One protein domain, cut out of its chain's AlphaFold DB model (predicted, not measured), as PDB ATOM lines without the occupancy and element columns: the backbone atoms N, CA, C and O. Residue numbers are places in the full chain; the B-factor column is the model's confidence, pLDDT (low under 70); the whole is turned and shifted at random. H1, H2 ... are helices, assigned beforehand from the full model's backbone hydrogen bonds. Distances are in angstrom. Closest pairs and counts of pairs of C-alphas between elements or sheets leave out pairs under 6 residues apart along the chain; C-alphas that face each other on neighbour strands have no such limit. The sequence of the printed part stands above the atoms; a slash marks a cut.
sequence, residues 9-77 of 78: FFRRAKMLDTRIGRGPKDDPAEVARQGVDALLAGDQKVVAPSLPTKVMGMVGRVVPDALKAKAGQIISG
ATOM      1  N   PHE A   9    -129.676 410.432  -0.370       94.12
ATOM      2  CA  PHE A   9    -128.326 410.481   0.182       94.12
ATOM      3  C   PHE A   9    -127.262 410.119  -0.856       94.12
ATOM      4  O   PHE A   9    -126.310 410.873  -1.029       94.12
ATOM      5  N   PHE A  10    -127.433 409.019  -1.597       93.19
ATOM      6  CA  PHE A  10    -126.414 408.543  -2.543       93.19
ATOM      7  C   PHE A  10    -126.179 409.536  -3.682       93.19
ATOM      8  O   PHE A  10    -125.045 409.736  -4.111       93.19
ATOM      9  N   ARG A  11    -127.237 410.214  -4.132       94.44
ATOM     10  CA  ARG A  11    -127.146 411.288  -5.123       94.44
ATOM     11  C   ARG A  11    -126.426 412.506  -4.555       94.44
ATOM     12  O   ARG A  11    -125.491 413.009  -5.173       94.44
ATOM     13  N   ARG A  12    -126.827 412.969  -3.368       96.12
ATOM     14  CA  ARG A  12    -126.241 414.157  -2.717       96.12
ATOM     15  C   ARG A  12    -124.775 413.949  -2.335       96.12
ATOM     16  O   ARG A  12    -123.976 414.869  -2.469       96.12
ATOM     17  N   ALA A  13    -124.425 412.737  -1.923       93.88
ATOM     18  CA  ALA A  13    -123.070 412.338  -1.566       93.88
ATOM     19  C   ALA A  13    -122.195 411.984  -2.782       93.88
ATOM     20  O   ALA A  13    -121.047 411.596  -2.595       93.88
ATOM     21  N   LYS A  14    -122.711 412.103  -4.019       93.88
ATOM     22  CA  LYS A  14    -122.014 411.707  -5.260       93.88
ATOM     23  C   LYS A  14    -121.542 410.246  -5.241       93.88
ATOM     24  O   LYS A  14    -120.487 409.908  -5.759       93.88
ATOM     25  N   MET A  15    -122.345 409.370  -4.641       93.50
ATOM     26  CA  MET A  15    -122.038 407.953  -4.457       93.50
ATOM     27  C   MET A  15    -122.741 407.036  -5.462       93.50
ATOM     28  O   MET A  15    -122.561 405.823  -5.376       93.50
ATOM     29  N   LEU A  16    -123.537 407.564  -6.399       93.81
ATOM     30  CA  LEU A  16    -124.318 406.753  -7.349       93.81
ATOM     31  C   LEU A  16    -123.455 405.815  -8.205       93.81
ATOM     32  O   LEU A  16    -123.913 404.739  -8.576       93.81
ATOM     33  N   ASP A  17    -122.204 406.190  -8.471       93.44
ATOM     34  CA  ASP A  17    -121.283 405.400  -9.293       93.44
ATOM     35  C   ASP A  17    -120.487 404.345  -8.521       93.44
ATOM     36  O   ASP A  17    -119.871 403.461  -9.120       93.44
ATOM     37  N   THR A  18    -120.537 404.395  -7.193       92.62
ATOM     38  CA  THR A  18    -119.840 403.439  -6.330       92.62
ATOM     39  C   THR A  18    -120.516 402.069  -6.373       92.62
ATOM     40  O   THR A  18    -121.702 401.939  -6.693       92.62
ATOM     41  N   ARG A  19    -119.788 401.016  -5.981       89.50
ATOM     42  CA  ARG A  19    -120.353 399.657  -5.933       89.50
ATOM     43  C   ARG A  19    -121.581 399.580  -5.023       89.50
ATOM     44  O   ARG A  19    -122.553 398.918  -5.371       89.50
ATOM     45  N   ILE A  20    -121.563 400.287  -3.893       88.75
ATOM     46  CA  ILE A  20    -122.703 400.342  -2.966       88.75
ATOM     47  C   ILE A  20    -123.845 401.233  -3.471       88.75
ATOM     48  O   ILE A  20    -125.008 400.947  -3.204       88.75
ATOM     49  N   GLY A  21    -123.532 402.270  -4.253       90.44
ATOM     50  CA  GLY A  21    -124.524 403.119  -4.913       90.44
ATOM     51  C   GLY A  21    -125.267 402.428  -6.054       90.44
ATOM     52  O   GLY A  21    -126.438 402.723  -6.272       90.44
ATOM     53  N   ARG A  22    -124.641 401.461  -6.731       92.06
ATOM     54  CA  ARG A  22    -125.264 400.657  -7.802       92.06
ATOM     55  C   ARG A  22    -125.888 399.351  -7.313       92.06
ATOM     56  O   ARG A  22    -126.680 398.748  -8.028       92.06
ATOM     57  N   GLY A  23    -125.518 398.907  -6.115       89.38
ATOM     58  CA  GLY A  23    -126.013 397.667  -5.532       89.38
ATOM     59  C   GLY A  23    -127.480 397.731  -5.084       89.38
ATOM     60  O   GLY A  23    -128.076 398.818  -5.049       89.38
ATOM     61  N   PRO A  24    -128.050 396.567  -4.712       88.88
ATOM     62  CA  PRO A  24    -129.361 396.472  -4.078       88.88
ATOM     63  C   PRO A  24    -129.443 397.336  -2.818       88.88
ATOM     64  O   PRO A  24    -128.460 397.465  -2.083       88.88
ATOM     65  N   LYS A  25    -130.620 397.912  -2.575       89.44
ATOM     66  CA  LYS A  25    -130.894 398.778  -1.426       89.44
ATOM     67  C   LYS A  25    -132.213 398.388  -0.778       89.44
ATOM     68  O   LYS A  25    -133.112 397.890  -1.452       89.44
ATOM     69  N   ASP A  26    -132.290 398.632   0.520       90.62
ATOM     70  CA  ASP A  26    -133.487 398.455   1.329       90.62
ATOM     71  C   ASP A  26    -134.484 399.600   1.053       90.62
ATOM     72  O   ASP A  26    -134.079 400.740   0.784       90.62
ATOM     73  N   ASP A  27    -135.782 399.302   1.143       92.06
ATOM     74  CA  ASP A  27    -136.848 400.298   1.002       92.06
ATOM     75  C   ASP A  27    -136.836 401.294   2.185       92.06
ATOM     76  O   ASP A  27    -136.799 400.874   3.351       92.06
ATOM     77  N   PRO A  28    -136.890 402.616   1.937       93.44
ATOM     78  CA  PRO A  28    -136.853 403.616   3.003       93.44
ATOM     79  C   PRO A  28    -138.036 403.564   3.970       93.44
ATOM     80  O   PRO A  28    -137.848 403.807   5.164       93.44
ATOM     81  N   ALA A  29    -139.246 403.278   3.482       93.50
ATOM     82  CA  ALA A  29    -140.438 403.250   4.324       93.50
ATOM     83  C   ALA A  29    -140.412 402.035   5.258       93.50
ATOM     84  O   ALA A  29    -140.782 402.139   6.429       93.50
ATOM     85  N   GLU A  30    -139.926 400.896   4.770       90.25
ATOM     86  CA  GLU A  30    -139.691 399.713   5.589       90.25
ATOM     87  C   GLU A  30    -138.615 399.949   6.654       90.25
ATOM     88  O   GLU A  30    -138.854 399.672   7.831       90.25
ATOM     89  N   VAL A  31    -137.468 400.521   6.274       90.38
ATOM     90  CA  VAL A  31    -136.385 400.863   7.211       90.38
ATOM     91  C   VAL A  31    -136.879 401.813   8.307       90.38
ATOM     92  O   VAL A  31    -136.585 401.598   9.486       90.38
ATOM     93  N   ALA A  32    -137.639 402.849   7.940       91.62
ATOM     94  CA  ALA A  32    -138.170 403.828   8.883       91.62
ATOM     95  C   ALA A  32    -139.169 403.199   9.864       91.62
ATOM     96  O   ALA A  32    -139.029 403.384  11.073       91.62
ATOM     97  N   ARG A  33    -140.132 402.417   9.359       90.62
ATOM     98  CA  ARG A  33    -141.121 401.706  10.182       90.62
ATOM     99  C   ARG A  33    -140.449 400.795  11.203       90.62
ATOM    100  O   ARG A  33    -140.716 400.927  12.388       90.62
ATOM    101  N   GLN A  34    -139.493 399.969  10.774       87.62
ATOM    102  CA  GLN A  34    -138.745 399.099  11.687       87.62
ATOM    103  C   GLN A  34    -137.942 399.887  12.735       87.62
ATOM    104  O   GLN A  34    -137.810 399.447  13.875       87.62
ATOM    105  N   GLY A  35    -137.395 401.047  12.358       88.00
ATOM    106  CA  GLY A  35    -136.721 401.957  13.283       88.00
ATOM    107  C   GLY A  35    -137.643 402.463  14.391       88.00
ATOM    108  O   GLY A  35    -137.253 402.450  15.558       88.00
ATOM    109  N   VAL A  36    -138.862 402.871  14.030       91.50
ATOM    110  CA  VAL A  36    -139.881 403.316  14.990       91.50
ATOM    111  C   VAL A  36    -140.365 402.153  15.852       91.50
ATOM    112  O   VAL A  36    -140.392 402.288  17.070       91.50
ATOM    113  N   ASP A  37    -140.680 401.004  15.255       90.62
ATOM    114  CA  ASP A  37    -141.174 399.832  15.984       90.62
ATOM    115  C   ASP A  37    -140.163 399.366  17.044       90.62
ATOM    116  O   ASP A  37    -140.527 399.148  18.197       90.62
ATOM    117  N   ALA A  38    -138.875 399.292  16.690       88.12
ATOM    118  CA  ALA A  38    -137.817 398.928  17.631       88.12
ATOM    119  C   ALA A  38    -137.625 399.970  18.740       88.12
ATOM    120  O   ALA A  38    -137.435 399.605  19.901       88.12
ATOM    121  N   LEU A  39    -137.708 401.262  18.404       89.38
ATOM    122  CA  LEU A  39    -137.657 402.335  19.398       89.38
ATOM    123  C   LEU A  39    -138.795 402.187  20.417       89.38
ATOM    124  O   LEU A  39    -138.555 402.283  21.619       89.38
ATOM    125  N   LEU A  40    -140.015 401.928  19.943       92.75
ATOM    126  CA  LEU A  40    -141.195 401.749  20.792       92.75
ATOM    127  C   LEU A  40    -141.149 400.442  21.598       92.75
ATOM    128  O   LEU A  40    -141.673 400.399  22.708       92.75
ATOM    129  N   ALA A  41    -140.493 399.402  21.080       91.50
ATOM    130  CA  ALA A  41    -140.271 398.138  21.781       91.50
ATOM    131  C   ALA A  41    -139.151 398.202  22.843       91.50
ATOM    132  O   ALA A  41    -138.981 397.255  23.608       91.50
ATOM    133  N   GLY A  42    -138.389 399.302  22.913       88.69
ATOM    134  CA  GLY A  42    -137.233 399.430  23.809       88.69
ATOM    135  C   GLY A  42    -135.978 398.697  23.317       88.69
ATOM    136  O   GLY A  42    -135.021 398.525  24.076       88.69
ATOM    137  N   ASP A  43    -135.953 398.283  22.049       85.44
ATOM    138  CA  ASP A  43    -134.821 397.589  21.453       85.44
ATOM    139  C   ASP A  43    -133.675 398.563  21.160       85.44
ATOM    140  O   ASP A  43    -133.811 399.553  20.441       85.44
ATOM    141  N   GLN A  44    -132.476 398.233  21.638       76.00
ATOM    142  CA  GLN A  44    -131.293 399.073  21.419       76.00
ATOM    143  C   GLN A  44    -130.767 399.031  19.975       76.00
ATOM    144  O   GLN A  44    -129.934 399.855  19.589       76.00
ATOM    145  N   LYS A  45    -131.171 398.040  19.167       67.88
ATOM    146  CA  LYS A  45    -130.633 397.869  17.813       67.88
ATOM    147  C   LYS A  45    -131.577 397.111  16.890       67.88
ATOM    148  O   LYS A  45    -131.754 395.908  17.031       67.88
ATOM    149  N   VAL A  46    -131.999 397.772  15.814       68.50
ATOM    150  CA  VAL A  46    -132.618 397.100  14.661       68.50
ATOM    151  C   VAL A  46    -131.558 396.269  13.939       68.50
ATOM    152  O   VAL A  46    -130.561 396.811  13.431       68.50
ATOM    153  N   VAL A  47    -131.730 394.950  13.891       57.78
ATOM    154  CA  VAL A  47    -130.842 394.060  13.136       57.78
ATOM    155  C   VAL A  47    -131.361 393.958  11.707       57.78
ATOM    156  O   VAL A  47    -132.086 393.026  11.401       57.78
ATOM    157  N   ALA A  48    -130.932 394.906  10.865       63.72
ATOM    158  CA  ALA A  48    -130.871 394.805   9.403       63.72
ATOM    159  C   ALA A  48    -132.186 394.383   8.685       63.72
ATOM    160  O   ALA A  48    -132.552 393.209   8.747       63.72
ATOM    161  N   PRO A  49    -132.847 395.295   7.944       62.38
ATOM    162  CA  PRO A  49    -134.164 395.049   7.345       62.38
ATOM    163  C   PRO A  49    -134.197 393.815   6.445       62.38
ATOM    164  O   PRO A  49    -135.102 392.992   6.542       62.38
ATOM    165  N   SER A  50    -133.167 393.652   5.616       67.62
ATOM    166  CA  SER A  50    -133.098 392.591   4.621       67.62
ATOM    167  C   SER A  50    -132.082 391.501   4.971       67.62
ATOM    168  O   SER A  50    -131.098 391.714   5.691       67.62
ATOM    169  N   LEU A  51    -132.308 390.297   4.429       75.06
ATOM    170  CA  LEU A  51    -131.375 389.166   4.518       75.06
ATOM    171  C   LEU A  51    -129.941 389.541   4.080       75.06
ATOM    172  O   LEU A  51    -129.012 389.238   4.832       75.06
ATOM    173  N   PRO A  52    -129.727 390.247   2.949       75.75
ATOM    174  CA  PRO A  52    -128.405 390.741   2.564       75.75
ATOM    175  C   PRO A  52    -127.757 391.630   3.628       75.75
ATOM    176  O   PRO A  52    -126.595 391.417   3.983       75.75
ATOM    177  N   THR A  53    -128.507 392.575   4.205       78.12
ATOM    178  CA  THR A  53    -127.996 393.452   5.265       78.12
ATOM    179  C   THR A  53    -127.634 392.652   6.524       78.12
ATOM    180  O   THR A  53    -126.608 392.925   7.156       78.12
ATOM    181  N   LYS A  54    -128.416 391.622   6.883       77.56
ATOM    182  CA  LYS A  54    -128.107 390.732   8.019       77.56
ATOM    183  C   LYS A  54    -126.791 389.992   7.805       77.56
ATOM    184  O   LYS A  54    -125.947 389.985   8.703       77.56
ATOM    185  N   VAL A  55    -126.595 389.424   6.615       79.62
ATOM    186  CA  VAL A  55    -125.360 388.718   6.244       79.62
ATOM    187  C   VAL A  55    -124.168 389.674   6.249       79.62
ATOM    188  O   VAL A  55    -123.158 389.381   6.886       79.62
ATOM    189  N   MET A  56    -124.294 390.854   5.637       77.44
ATOM    190  CA  MET A  56    -123.233 391.866   5.627       77.44
ATOM    191  C   MET A  56    -122.858 392.311   7.049       77.44
ATOM    192  O   MET A  56    -121.676 392.429   7.379       77.44
ATOM    193  N   GLY A  57    -123.852 392.488   7.923       77.88
ATOM    194  CA  GLY A  57    -123.645 392.820   9.330       77.88
ATOM    195  C   GLY A  57    -122.967 391.707  10.138       77.88
ATOM    196  O   GLY A  57    -122.179 392.006  11.034       77.88
ATOM    197  N   MET A  58    -123.239 390.432   9.840       79.75
ATOM    198  CA  MET A  58    -122.541 389.298  10.462       79.75
ATOM    199  C   MET A  58    -121.093 389.198   9.988       79.75
ATOM    200  O   MET A  58    -120.193 389.122  10.822       79.75
ATOM    201  N   VAL A  59    -120.857 389.274   8.675       78.12
ATOM    202  CA  VAL A  59    -119.503 389.259   8.102       78.12
ATOM    203  C   VAL A  59    -118.667 390.403   8.684       78.12
ATOM    204  O   VAL A  59    -117.546 390.189   9.139       78.12
ATOM    205  N   GLY A  60    -119.236 391.605   8.790       77.12
ATOM    206  CA  GLY A  60    -118.557 392.755   9.388       77.12
ATOM    207  C   GLY A  60    -118.179 392.593  10.867       77.12
ATOM    208  O   GLY A  60    -117.289 393.297  11.337       77.12
ATOM    209  N   ARG A  61    -118.811 391.679  11.618       78.75
ATOM    210  CA  ARG A  61    -118.442 391.394  13.018       78.75
ATOM    211  C   ARG A  61    -117.247 390.451  13.142       78.75
ATOM    212  O   ARG A  61    -116.525 390.558  14.124       78.75
ATOM    213  N   VAL A  62    -117.062 389.546  12.182       83.81
ATOM    214  CA  VAL A  62    -116.026 388.498  12.242       83.81
ATOM    215  C   VAL A  62    -114.753 388.859  11.474       83.81
ATOM    216  O   VAL A  62    -113.701 388.277  11.716       83.81
ATOM    217  N   VAL A  63    -114.826 389.823  10.555       83.62
ATOM    218  CA  VAL A  63    -113.662 390.302   9.797       83.62
ATOM    219  C   VAL A  63    -112.773 391.200  10.683       83.62
ATOM    220  O   VAL A  63    -113.307 392.094  11.338       83.62
ATOM    221  N   PRO A  64    -111.434 391.027  10.690       88.75
ATOM    222  CA  PRO A  64    -110.500 391.911  11.400       88.75
ATOM    223  C   PRO A  64    -110.539 393.372  10.925       88.75
ATOM    224  O   PRO A  64    -110.747 393.644   9.742       88.75
ATOM    225  N   ASP A  65    -110.250 394.327  11.811       79.81
ATOM    226  CA  ASP A  65    -110.364 395.766  11.508       79.81
ATOM    227  C   ASP A  65    -109.475 396.230  10.341       79.81
ATOM    228  O   ASP A  65    -109.916 397.013   9.498       79.81
ATOM    229  N   ALA A  66    -108.266 395.673  10.209       77.50
ATOM    230  CA  ALA A  66    -107.370 395.957   9.083       77.50
ATOM    231  C   ALA A  66    -107.985 395.585   7.716       77.50
ATOM    232  O   ALA A  66    -107.721 396.233   6.702       77.50
ATOM    233  N   LEU A  67    -108.839 394.559   7.684       83.25
ATOM    234  CA  LEU A  67    -109.550 394.121   6.484       83.25
ATOM    235  C   LEU A  67    -110.819 394.946   6.239       83.25
ATOM    236  O   LEU A  67    -111.162 395.185   5.080       83.25
ATOM    237  N   LYS A  68    -111.478 395.450   7.293       81.38
ATOM    238  CA  LYS A  68    -112.638 396.351   7.160       81.38
ATOM    239  C   LYS A  68    -112.277 397.633   6.416       81.38
ATOM    240  O   LYS A  68    -113.038 398.057   5.551       81.38
ATOM    241  N   ALA A  69    -111.108 398.214   6.697       80.25
ATOM    242  CA  ALA A  69    -110.635 399.418   6.012       80.25
ATOM    243  C   ALA A  69    -110.457 399.191   4.499       80.25
ATOM    244  O   ALA A  69    -110.946 399.979   3.687       80.25
ATOM    245  N   LYS A  70    -109.833 398.070   4.108       82.12
ATOM    246  CA  LYS A  70    -109.702 397.689   2.691       82.12
ATOM    247  C   LYS A  70    -111.053 397.400   2.041       82.12
ATOM    248  O   LYS A  70    -111.292 397.844   0.923       82.12
ATOM    249  N   ALA A  71    -111.949 396.699   2.734       81.00
ATOM    250  CA  ALA A  71    -113.301 396.449   2.241       81.00
ATOM    251  C   ALA A  71    -114.056 397.767   2.006       81.00
ATOM    252  O   ALA A  71    -114.621 397.960   0.934       81.00
ATOM    253  N   GLY A  72    -113.986 398.713   2.947       78.75
ATOM    254  CA  GLY A  72    -114.560 400.050   2.796       78.75
ATOM    255  C   GLY A  72    -114.039 400.781   1.557       78.75
ATOM    256  O   GLY A  72    -114.835 401.293   0.778       78.75
ATOM    257  N   GLN A  73    -112.727 400.753   1.301       79.19
ATOM    258  CA  GLN A  73    -112.140 401.348   0.091       79.19
ATOM    259  C   GLN A  73    -112.633 400.692  -1.206       79.19
ATOM    260  O   GLN A  73    -112.875 401.377  -2.191       79.19
ATOM    261  N   ILE A  74    -112.818 399.372  -1.219       80.81
ATOM    262  CA  ILE A  74    -113.307 398.627  -2.391       80.81
ATOM    263  C   ILE A  74    -114.781 398.941  -2.672       80.81
ATOM    264  O   ILE A  74    -115.191 399.014  -3.833       80.81
ATOM    265  N   ILE A  75    -115.581 399.086  -1.619       77.81
ATOM    266  CA  ILE A  75    -117.031 399.274  -1.708       77.81
ATOM    267  C   ILE A  75    -117.374 400.738  -2.027       77.81
ATOM    268  O   ILE A  75    -118.271 400.994  -2.836       77.81
ATOM    269  N   SER A  76    -116.625 401.678  -1.443       75.06
ATOM    270  CA  SER A  76    -116.700 403.109  -1.754       75.06
ATOM    271  C   SER A  76    -116.014 403.461  -3.073       75.06
ATOM    272  O   SER A  76    -116.412 404.432  -3.692       75.06
ATOM    273  N   GLY A  77    -115.034 402.658  -3.502       69.94
ATOM    274  CA  GLY A  77    -114.434 402.602  -4.835       69.94
ATOM    275  C   GLY A  77    -114.155 403.928  -5.547       69.94
ATOM    276  O   GLY A  77    -115.005 404.350  -6.322       69.94
TER     277      GLY A  77
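Overview. This is residues 9 to 77 of the 78 residues of an uncharacterized protein of Nocardia africana (UniProt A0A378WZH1). A loose, open ring of helices surrounds an empty middle: H3, the longest, is on one side, H4 and H5 make a V on the other, and the end of H5 packs on short H2, with H1 near H2. The 69 printed residues include five named helices, H1 to H5 in chain order, and no named strand: all helix. The whole is loose, radius of gyration of the C-alphas 14.1 A, spanning 37 by 30 by 18 A.

Along the chain. H3, residues 28 to 41, runs 19.9 A from C-alpha 28 at (-136.853, 403.616, 3.003). H4 is residues 51 to 62, 17.2 A; H5 is residues 65 to 76, 16.4 A, ending at C-alpha 76 at (-116.700, 403.109, -1.754). H1 is residues 9 to 12 and H2 residues 19 to 22.

Arrangement. H3 touches no helix. H4 and H5 are close but not clearly touching, C-alphas of Gly 60 and Lys 68 closest at 7.3 A, opposite ways at 35.4 degrees, only just a steep tilt. H5 touches H2 with residues 74 to 76 alone, C-alphas of Ile 75 and Arg 19 closest at 5.4 A. H1 and H2 are close but not clearly touching, C-alphas of Phe 10 and Gly 21 closest at 6.2 A. Every O i to N i+4 pair is within hydrogen-bond range in H3 and H4, 7 of 8 in H5; H1 and H2 are too short for one, with 1 of 1 and 0 of 1 O i to N i+3 pairs within range.

Size, cuts and confidence. The C-alphas farthest apart, of Ala 41 and Gly 77, are 37.4 A apart. The printed part has no cut and no long link. The model's pLDDT is under 70 at residues 45 to 50 and residue 77.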